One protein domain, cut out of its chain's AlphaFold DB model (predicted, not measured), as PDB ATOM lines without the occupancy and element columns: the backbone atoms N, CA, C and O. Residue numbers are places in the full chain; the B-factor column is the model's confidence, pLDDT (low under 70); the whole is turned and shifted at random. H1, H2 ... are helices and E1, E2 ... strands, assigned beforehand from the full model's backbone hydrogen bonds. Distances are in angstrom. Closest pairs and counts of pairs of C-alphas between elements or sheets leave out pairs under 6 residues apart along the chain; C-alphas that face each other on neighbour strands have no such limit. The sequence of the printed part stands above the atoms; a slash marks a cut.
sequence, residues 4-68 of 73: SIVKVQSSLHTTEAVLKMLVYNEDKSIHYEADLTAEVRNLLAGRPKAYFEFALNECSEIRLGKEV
ATOM      1  N   SER A   4     125.681  67.162 156.497       70.62
ATOM      2  CA  SER A   4     126.676  68.116 156.000       70.62
ATOM      3  C   SER A   4     126.758  69.318 156.942       70.62
ATOM      4  O   SER A   4     125.871  69.520 157.775       70.62
ATOM      5  N   ILE A   5     127.821  70.117 156.832       71.19
ATOM      6  CA  ILE A   5     127.963  71.371 157.582       71.19
ATOM      7  C   ILE A   5     127.692  72.535 156.632       71.19
ATOM      8  O   ILE A   5     128.354  72.691 155.610       71.19
ATOM      9  N   VAL A   6     126.745  73.395 156.993       74.50
ATOM     10  CA  VAL A   6     126.474  74.647 156.276       74.50
ATOM     11  C   VAL A   6     127.194  75.792 156.972       74.50
ATOM     12  O   VAL A   6     127.181  75.897 158.200       74.50
ATOM     13  N   LYS A   7     127.805  76.676 156.182       77.94
ATOM     14  CA  LYS A   7     128.355  77.937 156.669       77.94
ATOM     15  C   LYS A   7     127.440  79.057 156.198       77.94
ATOM     16  O   LYS A   7     127.325  79.373 155.018       77.94
ATOM     17  N   VAL A   8     126.813  79.705 157.158       74.75
ATOM     18  CA  VAL A   8     125.939  80.843 156.910       74.75
ATOM     19  C   VAL A   8     126.793  82.103 157.041       74.75
ATOM     20  O   VAL A   8     127.464  82.263 158.061       74.75
ATOM     21  N   GLN A   9     126.819  82.978 156.027       73.69
ATOM     22  CA  GLN A   9     127.694  84.154 156.017       73.69
ATOM     23  C   GLN A   9     127.009  85.412 155.451       73.69
ATOM     24  O   GLN A   9     126.354  85.404 154.415       73.69
ATOM     25  N   SER A  10     127.249  86.553 156.090       63.19
ATOM     26  CA  SER A  10     126.958  87.864 155.515       63.19
ATOM     27  C   SER A  10     127.974  88.226 154.427       63.19
ATOM     28  O   SER A  10     129.184  88.144 154.667       63.19
ATOM     29  N   SER A  11     127.521  88.661 153.249       58.94
ATOM     30  CA  SER A  11     128.413  89.204 152.219       58.94
ATOM     31  C   SER A  11     129.159  90.435 152.764       58.94
ATOM     32  O   SER A  11     128.575  91.313 153.393       58.94
ATOM     33  N   LEU A  12     130.481  90.474 152.564       55.00
ATOM     34  CA  LEU A  12     131.342  91.606 152.953       55.00
ATOM     35  C   LEU A  12     131.499  92.632 151.816       55.00
ATOM     36  O   LEU A  12     132.194  93.628 151.986       55.00
ATOM     37  N   HIS A  13     130.918  92.373 150.640       48.22
ATOM     38  CA  HIS A  13     130.992  93.253 149.474       48.22
ATOM     39  C   HIS A  13     129.648  93.939 149.249       48.22
ATOM     40  O   HIS A  13     128.678  93.378 148.746       48.22
ATOM     41  N   THR A  14     129.640  95.183 149.704       46.88
ATOM     42  CA  THR A  14     128.616  96.211 149.600       46.88
ATOM     43  C   THR A  14     128.372  96.627 148.153       46.88
ATOM     44  O   THR A  14     128.883  97.649 147.700       46.88
ATOM     45  N   THR A  15     127.547  95.867 147.446       50.47
ATOM     46  CA  THR A  15     126.723  96.421 146.358       50.47
ATOM     47  C   THR A  15     125.269  95.986 146.468       50.47
ATOM     48  O   THR A  15     124.387  96.752 146.096       50.47
ATOM     49  N   GLU A  16     124.990  94.838 147.086       49.50
ATOM     50  CA  GLU A  16     123.625  94.385 147.343       49.50
ATOM     51  C   GLU A  16     123.506  93.930 148.798       49.50
ATOM     52  O   GLU A  16     124.325  93.157 149.288       49.50
ATOM     53  N   ALA A  17     122.490  94.418 149.510       55.56
ATOM     54  CA  ALA A  17     122.191  94.113 150.915       55.56
ATOM     55  C   ALA A  17     121.726  92.653 151.141       55.56
ATOM     56  O   ALA A  17     120.898  92.370 152.010       55.56
ATOM     57  N   VAL A  18     122.220  91.728 150.321       59.16
ATOM     58  CA  VAL A  18     121.795  90.340 150.244       59.16
ATOM     59  C   VAL A  18     122.843  89.487 150.937       59.16
ATOM     60  O   VAL A  18     123.953  89.257 150.456       59.16
ATOM     61  N   LEU A  19     122.471  89.046 152.131       67.50
ATOM     62  CA  LEU A  19     123.184  88.033 152.888       67.50
ATOM     63  C   LEU A  19     123.030  86.692 152.144       67.50
ATOM     64  O   LEU A  19     121.961  86.437 151.588       67.50
ATOM     65  N   LYS A  20     124.057  85.835 152.135       73.50
ATOM     66  CA  LYS A  20     124.041  84.567 151.386       73.50
ATOM     67  C   LYS A  20     124.234  83.369 152.311       73.50
ATOM     68  O   LYS A  20     125.096  83.349 153.186       73.50
ATOM     69  N   MET A  21     123.421  82.341 152.130       75.94
ATOM     70  CA  MET A  21     123.579  81.059 152.804       75.94
ATOM     71  C   MET A  21     124.381  80.136 151.893       75.94
ATOM     72  O   MET A  21     123.979  79.928 150.752       75.94
ATOM     73  N   LEU A  22     125.484  79.578 152.399       76.06
ATOM     74  CA  LEU A  22     126.369  78.697 151.638       76.06
ATOM     75  C   LEU A  22     126.428  77.314 152.293       76.06
ATOM     76  O   LEU A  22     126.926  77.145 153.409       76.06
ATOM     77  N   VAL A  23     125.912  76.305 151.598       73.19
ATOM     78  CA  VAL A  23     125.961  74.909 152.045       73.19
ATOM     79  C   VAL A  23     127.154  74.229 151.403       73.19
ATOM     80  O   VAL A  23     127.301  74.232 150.180       73.19
ATOM     81  N   TYR A  24     127.970  73.606 152.242       73.62
ATOM     82  CA  TYR A  24     129.133  72.842 151.828       73.62
ATOM     83  C   TYR A  24     128.927  71.380 152.210       73.62
ATOM     84  O   TYR A  24     128.224  71.062 153.170       73.62
ATOM     85  N   ASN A  25     129.548  70.478 151.466       68.38
ATOM     86  CA  ASN A  25     129.774  69.107 151.911       68.38
ATOM     87  C   ASN A  25     131.170  68.987 152.564       68.38
ATOM     88  O   ASN A  25     131.902  69.968 152.702       68.38
ATOM     89  N   GLU A  26     131.548  67.773 152.966       66.62
ATOM     90  CA  GLU A  26     132.838  67.501 153.616       66.62
ATOM     91  C   GLU A  26     134.062  67.825 152.736       66.62
ATOM     92  O   GLU A  26     135.123  68.148 153.267       66.62
ATOM     93  N   ASP A  27     133.922  67.797 151.404       74.00
ATOM     94  CA  ASP A  27     135.008  68.124 150.465       74.00
ATOM     95  C   ASP A  27     135.147  69.630 150.171       74.00
ATOM     96  O   ASP A  27     136.044  70.037 149.429       74.00
ATOM     97  N   LYS A  28     134.321  70.466 150.817       67.25
ATOM     98  CA  LYS A  28     134.289  71.932 150.683       67.25
ATOM     99  C   LYS A  28     133.818  72.440 149.317       67.25
ATOM    100  O   LYS A  28     133.943  73.638 149.053       67.25
ATOM    101  N   SER A  29     133.237  71.595 148.468       67.88
ATOM    102  CA  SER A  29     132.468  72.077 147.322       67.88
ATOM    103  C   SER A  29     131.183  72.751 147.811       67.88
ATOM    104  O   SER A  29     130.507  72.282 148.732       67.88
ATOM    105  N   ILE A  30     130.863  73.908 147.226       64.12
ATOM    106  CA  ILE A  30     129.581  74.576 147.468       64.12
ATOM    107  C   ILE A  30     128.518  73.745 146.757       64.12
ATOM    108  O   ILE A  30     128.515  73.656 145.531       64.12
ATOM    109  N   HIS A  31     127.616  73.143 147.529       68.12
ATOM    110  CA  HIS A  31     126.467  72.414 146.987       68.12
ATOM    111  C   HIS A  31     125.281  73.331 146.739       68.12
ATOM    112  O   HIS A  31     124.451  73.048 145.879       68.12
ATOM    113  N   TYR A  32     125.176  74.417 147.504       72.44
ATOM    114  CA  TYR A  32     124.010  75.281 147.446       72.44
ATOM    115  C   TYR A  32     124.328  76.697 147.923       72.44
ATOM    116  O   TYR A  32     124.932  76.888 148.979       72.44
ATOM    117  N   GLU A  33     123.865  77.676 147.151       76.75
ATOM    118  CA  GLU A  33     123.882  79.095 147.485       76.75
ATOM    119  C   GLU A  33     122.461  79.650 147.368       76.75
ATOM    120  O   GLU A  33     121.788  79.440 146.359       76.75
ATOM    121  N   ALA A  34     122.010  80.370 148.393       76.94
ATOM    122  CA  ALA A  34     120.735  81.080 148.365       76.94
ATOM    123  C   ALA A  34     120.785  82.373 149.173       76.94
ATOM    124  O   ALA A  34     121.702  82.606 149.963       76.94
ATOM    125  N   ASP A  35     119.763  83.203 149.005       79.75
ATOM    126  CA  ASP A  35     119.578  84.397 149.819       79.75
ATOM    127  C   ASP A  35     119.224  84.029 151.263       79.75
ATOM    128  O   ASP A  35     118.477  83.088 151.540       79.75
ATOM    129  N   LEU A  36     119.756  84.797 152.213       75.62
ATOM    130  CA  LEU A  36     119.475  84.607 153.630       75.62
ATOM    131  C   LEU A  36     118.053  85.075 153.952       75.62
ATOM    132  O   LEU A  36     117.727  86.272 153.921       75.62
ATOM    133  N   THR A  37     117.220  84.125 154.356       80.38
ATOM    134  CA  THR A  37     115.889  84.419 154.885       80.38
ATOM    135  C   THR A  37     115.993  85.194 156.205       80.38
ATOM    136  O   THR A  37     117.025  85.196 156.883       80.38
ATOM    137  N   ALA A  38     114.919  85.888 156.592       80.31
ATOM    138  CA  ALA A  38     114.870  86.612 157.868       80.31
ATOM    139  C   ALA A  38     115.069  85.677 159.079       80.31
ATOM    140  O   ALA A  38     115.705  86.056 160.058       80.31
ATOM    141  N   GLU A  39     114.591  84.438 158.986       81.31
ATOM    142  CA  GLU A  39     114.778  83.409 160.011       81.31
ATOM    143  C   GLU A  39     116.261  83.069 160.214       81.31
ATOM    144  O   GLU A  39     116.766  83.095 161.336       81.31
ATOM    145  N   VAL A  40     116.997  82.857 159.119       76.81
ATOM    146  CA  VAL A  40     118.433  82.564 159.176       76.81
ATOM    147  C   VAL A  40     119.233  83.778 159.665       76.81
ATOM    148  O   VAL A  40     120.224  83.618 160.379       76.81
ATOM    149  N   ARG A  41     118.781  85.010 159.383       77.81
ATOM    150  CA  ARG A  41     119.388  86.222 159.970       77.81
ATOM    151  C   ARG A  41     119.257  86.250 161.485       77.81
ATOM    152  O   ARG A  41     120.214  86.607 162.169       77.81
ATOM    153  N   ASN A  42     118.093  85.865 162.002       83.31
ATOM    154  CA  ASN A  42     117.863  85.803 163.441       83.31
ATOM    155  C   ASN A  42     118.751  84.734 164.094       83.31
ATOM    156  O   ASN A  42     119.315  84.991 165.153       83.31
ATOM    157  N   LEU A  43     118.962  83.592 163.428       80.94
ATOM    158  CA  LEU A  43     119.889  82.545 163.885       80.94
ATOM    159  C   LEU A  43     121.349  83.021 163.963       80.94
ATOM    160  O   LEU A  43     122.098  82.621 164.856       80.94
ATOM    161  N   LEU A  44     121.767  83.908 163.057       78.44
ATOM    162  CA  LEU A  44     123.093  84.518 163.136       78.44
ATOM    163  C   LEU A  44     123.242  85.467 164.333       78.44
ATOM    164  O   LEU A  44     124.370  85.693 164.766       78.44
ATOM    165  N   ALA A  45     122.147  86.006 164.879       81.44
ATOM    166  CA  ALA A  45     122.153  86.945 166.004       81.44
ATOM    167  C   ALA A  45     123.119  88.135 165.797       81.44
ATOM    168  O   ALA A  45     123.848  88.535 166.700       81.44
ATOM    169  N   GLY A  46     123.178  88.668 164.571       75.69
ATOM    170  CA  GLY A  46     124.070  89.777 164.208       75.69
ATOM    171  C   GLY A  46     125.536  89.388 163.978       75.69
ATOM    172  O   GLY A  46     126.353  90.252 163.662       75.69
ATOM    173  N   ARG A  47     125.891  88.102 164.096       81.06
ATOM    174  CA  ARG A  47     127.230  87.607 163.753       81.06
ATOM    175  C   ARG A  47     127.419  87.584 162.231       81.06
ATOM    176  O   ARG A  47     126.488  87.233 161.506       81.06
ATOM    177  N   PRO A  48     128.636  87.863 161.733       76.19
ATOM    178  CA  PRO A  48     128.916  87.838 160.299       76.19
ATOM    179  C   PRO A  48     128.911  86.418 159.715       76.19
ATOM    180  O   PRO A  48     128.746  86.242 158.509       76.19
ATOM    181  N   LYS A  49     129.117  85.390 160.549       82.00
ATOM    182  CA  LYS A  49     129.005  83.984 160.153       82.00
ATOM    183  C   LYS A  49     128.755  83.054 161.338       82.00
ATOM    184  O   LYS A  49     129.182  83.354 162.453       82.00
ATOM    185  N   ALA A  50     128.139  81.910 161.065       84.44
ATOM    186  CA  ALA A  50     128.042  80.763 161.969       84.44
ATOM    187  C   ALA A  50     127.931  79.456 161.161       84.44
ATOM    188  O   ALA A  50     127.672  79.485 159.954       84.44
ATOM    189  N   TYR A  51     128.161  78.321 161.821       85.06
ATOM    190  CA  TYR A  51     128.162  76.996 161.200       85.06
ATOM    191  C   TYR A  51     127.070  76.143 161.834       85.06
ATOM    192  O   TYR A  51     126.928  76.141 163.054       85.06
ATOM    193  N   PHE A  52     126.316  75.402 161.027       84.62
ATOM    194  CA  PHE A  52     125.217  74.567 161.514       84.62
ATOM    195  C   PHE A  52     125.277  73.174 160.896       84.62
ATOM    196  O   PHE A  52     125.816  72.987 159.802       84.62
ATOM    197  N   GLU A  53     124.698  72.192 161.585       83.81
ATOM    198  CA  GLU A  53     124.321  70.940 160.933       83.81
ATOM    199  C   GLU A  53     123.268  71.224 159.856       83.81
ATOM    200  O   GLU A  53     122.384  72.063 160.029       83.81
ATOM    201  N   PHE A  54     123.361  70.509 158.744       80.50
ATOM    202  CA  PHE A  54     122.466  70.636 157.607       80.50
ATOM    203  C   PHE A  54     121.927  69.262 157.216       80.50
ATOM    204  O   PHE A  54     122.683  68.288 157.126       80.50
ATOM    205  N   ALA A  55     120.626  69.203 156.939       77.56
ATOM    206  CA  ALA A  55     119.989  68.062 156.301       77.56
ATOM    207  C   ALA A  55     119.098  68.534 155.148       77.56
ATOM    208  O   ALA A  55     118.312  69.470 155.304       77.56
ATOM    209  N   LEU A  56     119.204  67.845 154.012       72.69
ATOM    210  CA  LEU A  56     118.257  67.947 152.907       72.69
ATOM    211  C   LEU A  56     117.227  66.824 153.058       72.69
ATOM    212  O   LEU A  56     117.611  65.663 153.246       72.69
ATOM    213  N   ASN A  57     115.936  67.149 153.017       72.31
ATOM    214  CA  ASN A  57     114.889  66.126 152.987       72.31
ATOM    215  C   ASN A  57     114.581  65.672 151.545       72.31
ATOM    216  O   ASN A  57     115.102  66.221 150.577       72.31
ATOM    217  N   GLU A  58     113.724  64.659 151.397       73.00
ATOM    218  CA  GLU A  58     113.325  64.106 150.089       73.00
ATOM    219  C   GLU A  58     112.589  65.123 149.195       73.00
ATOM    220  O   GLU A  58     112.519  64.951 147.981       73.00
ATOM    221  N   CYS A  59     112.101  66.221 149.778       75.25
ATOM    222  CA  CYS A  59     111.456  67.335 149.086       75.25
ATOM    223  C   CYS A  59     112.437  68.452 148.685       75.25
ATOM    224  O   CYS A  59     111.999  69.507 148.236       75.25
ATOM    225  N   SER A  60     113.751  68.244 148.832       69.88
ATOM    226  CA  SER A  60     114.783  69.272 148.614       69.88
ATOM    227  C   SER A  60     114.650  70.501 149.523       69.88
ATOM    228  O   SER A  60     115.177  71.570 149.216       69.88
ATOM    229  N   GLU A  61     113.980  70.362 150.665       74.56
ATOM    230  CA  GLU A  61     113.932  71.406 151.681       74.56
ATOM    231  C   GLU A  61     115.154  71.312 152.590       74.56
ATOM    232  O   GLU A  61     115.584  70.234 153.019       74.56
ATOM    233  N   ILE A  62     115.679  72.485 152.919       75.25
ATOM    234  CA  ILE A  62     116.834  72.654 153.786       75.25
ATOM    235  C   ILE A  62     116.363  72.747 155.230       75.25
ATOM    236  O   ILE A  62     115.543  73.599 155.570       75.25
ATOM    237  N   ARG A  63     116.935  71.915 156.103       79.12
ATOM    238  CA  ARG A  63     116.766  72.037 157.552       79.12
ATOM    239  C   ARG A  63     118.098  72.325 158.219       79.12
ATOM    240  O   ARG A  63     119.024  71.514 158.156       79.12
ATOM    241  N   LEU A  64     118.161  73.480 158.876       78.75
ATOM    242  CA  LEU A  64     119.249  73.826 159.780       78.75
ATOM    243  C   LEU A  64     119.036  73.098 161.108       78.75
ATOM    244  O   LEU A  64     117.965  73.171 161.709       78.75
ATOM    245  N   GLY A  65     120.051  72.355 161.529       80.75
ATOM    246  CA  GLY A  65     120.107  71.685 162.818       80.75
ATOM    247  C   GLY A  65     120.793  72.550 163.870       80.75
ATOM    248  O   GLY A  65     120.723  73.779 163.852       80.75
ATOM    249  N   LYS A  66     121.484  71.897 164.807       86.44
ATOM    250  CA  LYS A  66     122.242  72.598 165.850       86.44
ATOM    251  C   LYS A  66     123.388  73.415 165.254       86.44
ATOM    252  O   LYS A  66     124.000  73.019 164.260       86.44
ATOM    253  N   GLU A  67     123.713  74.519 165.918       86.31
ATOM    254  CA  GLU A  67     124.975  75.212 165.682       86.31
ATOM    255  C   GLU A  67     126.141  74.277 166.028       86.31
ATOM    256  O   GLU A  67     126.092  73.523 167.006       86.31
ATOM    257  N   VAL A  68     127.184  74.307 165.206       85.44
ATOM    258  CA  VAL A  68     128.415  73.549 165.417       85.44
ATOM    259  C   VAL A  68     129.581  74.498 165.641       85.44
ATOM    260  O   VAL A  68     129.533  75.674 165.279       85.44
TER     261      VAL A  68
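Overview. This is residues 4 to 68 of the 73 residues of an uncharacterized protein of Kuenenia stuttgartiensis (UniProt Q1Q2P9). A single five-stranded sheet, strongly twisted and curled like an opened half-barrel, has one short helix, H1, on the inner side of its curl, towards one end. The link of residues 10 to 19 reaches out as a loop at one end of the long axis, and the tight link from E4 to E5 lies at the other. The 65 printed residues run E1, E2, E3, H1, E4, E5; the sheet's order is E3, E2, E1, E4, E5, antiparallel throughout, and the class is mostly strand. The whole is compact, with a radius of gyration of the C-alphas of 11.6 A, yet elongated in outline, spanning 34 by 22 by 22 A.

Along the chain. E1, residues 4 to 9, begins with C-alpha 4 at (126.676, 68.116, 156.000) and is 16.1 A long from first to last C-alpha. E2, residues 20 to 24, is 12.8 A long, and E3, residues 30 to 35, 14.2 A. H1, residues 38 to 44, is 10.0 A long, with C-alpha 38 at (114.870, 86.612, 157.868). E4, residues 49 to 56, is the longest strand at 20.6 A and bends by 60 degrees at residue 53. E5, residues 62 to 68, is 16.4 A long and ends with C-alpha 68 at (128.415, 73.549, 165.417).

Arrangement. From edge to edge of the sheet the strands' lines turn by 102 degrees, and the way across it turns by 73 degrees. E1, an inner strand, is antiparallel to E4 at 141 degrees, with N 6 and O 52 at 3.0 A, within hydrogen-bond range. On the other side of E1 lies E2, antiparallel at 156 degrees, with N 7 and O 22 at 2.9 A. E2 and the edge strand E3 form a hairpin at 162 degrees, with N 21 and O 34 at 2.8 A. E1, E2 and E3 are a meander, each strand the antiparallel neighbour of the one before. E4 and the edge strand E5 form a hairpin at 133 degrees, with N 65 and O 53 at 2.8 A. H1 is on the sheet at a height of 8.7 A, only just over none of its strands: 2 of its 7 C-alphas fall on E1 and 2 on E4. The closest C-alphas of H1 and E4, those of Leu 44 and Ala 50, are 6.3 A apart. In H1 every O i to N i+4 pair is within hydrogen-bond range. E3 and E5 are apart.

Size, cuts and confidence. The C-alphas farthest apart, those of Thr 14 and Glu 58, are 35.6 A from each other. The printed part has no cut and no long link; the link from E1 to E2, 10 residues, is short. The mean pLDDT of the printed part is 73.4; residues 10 to 19, 25 to 26, 28 to 31 and 60 are under 70.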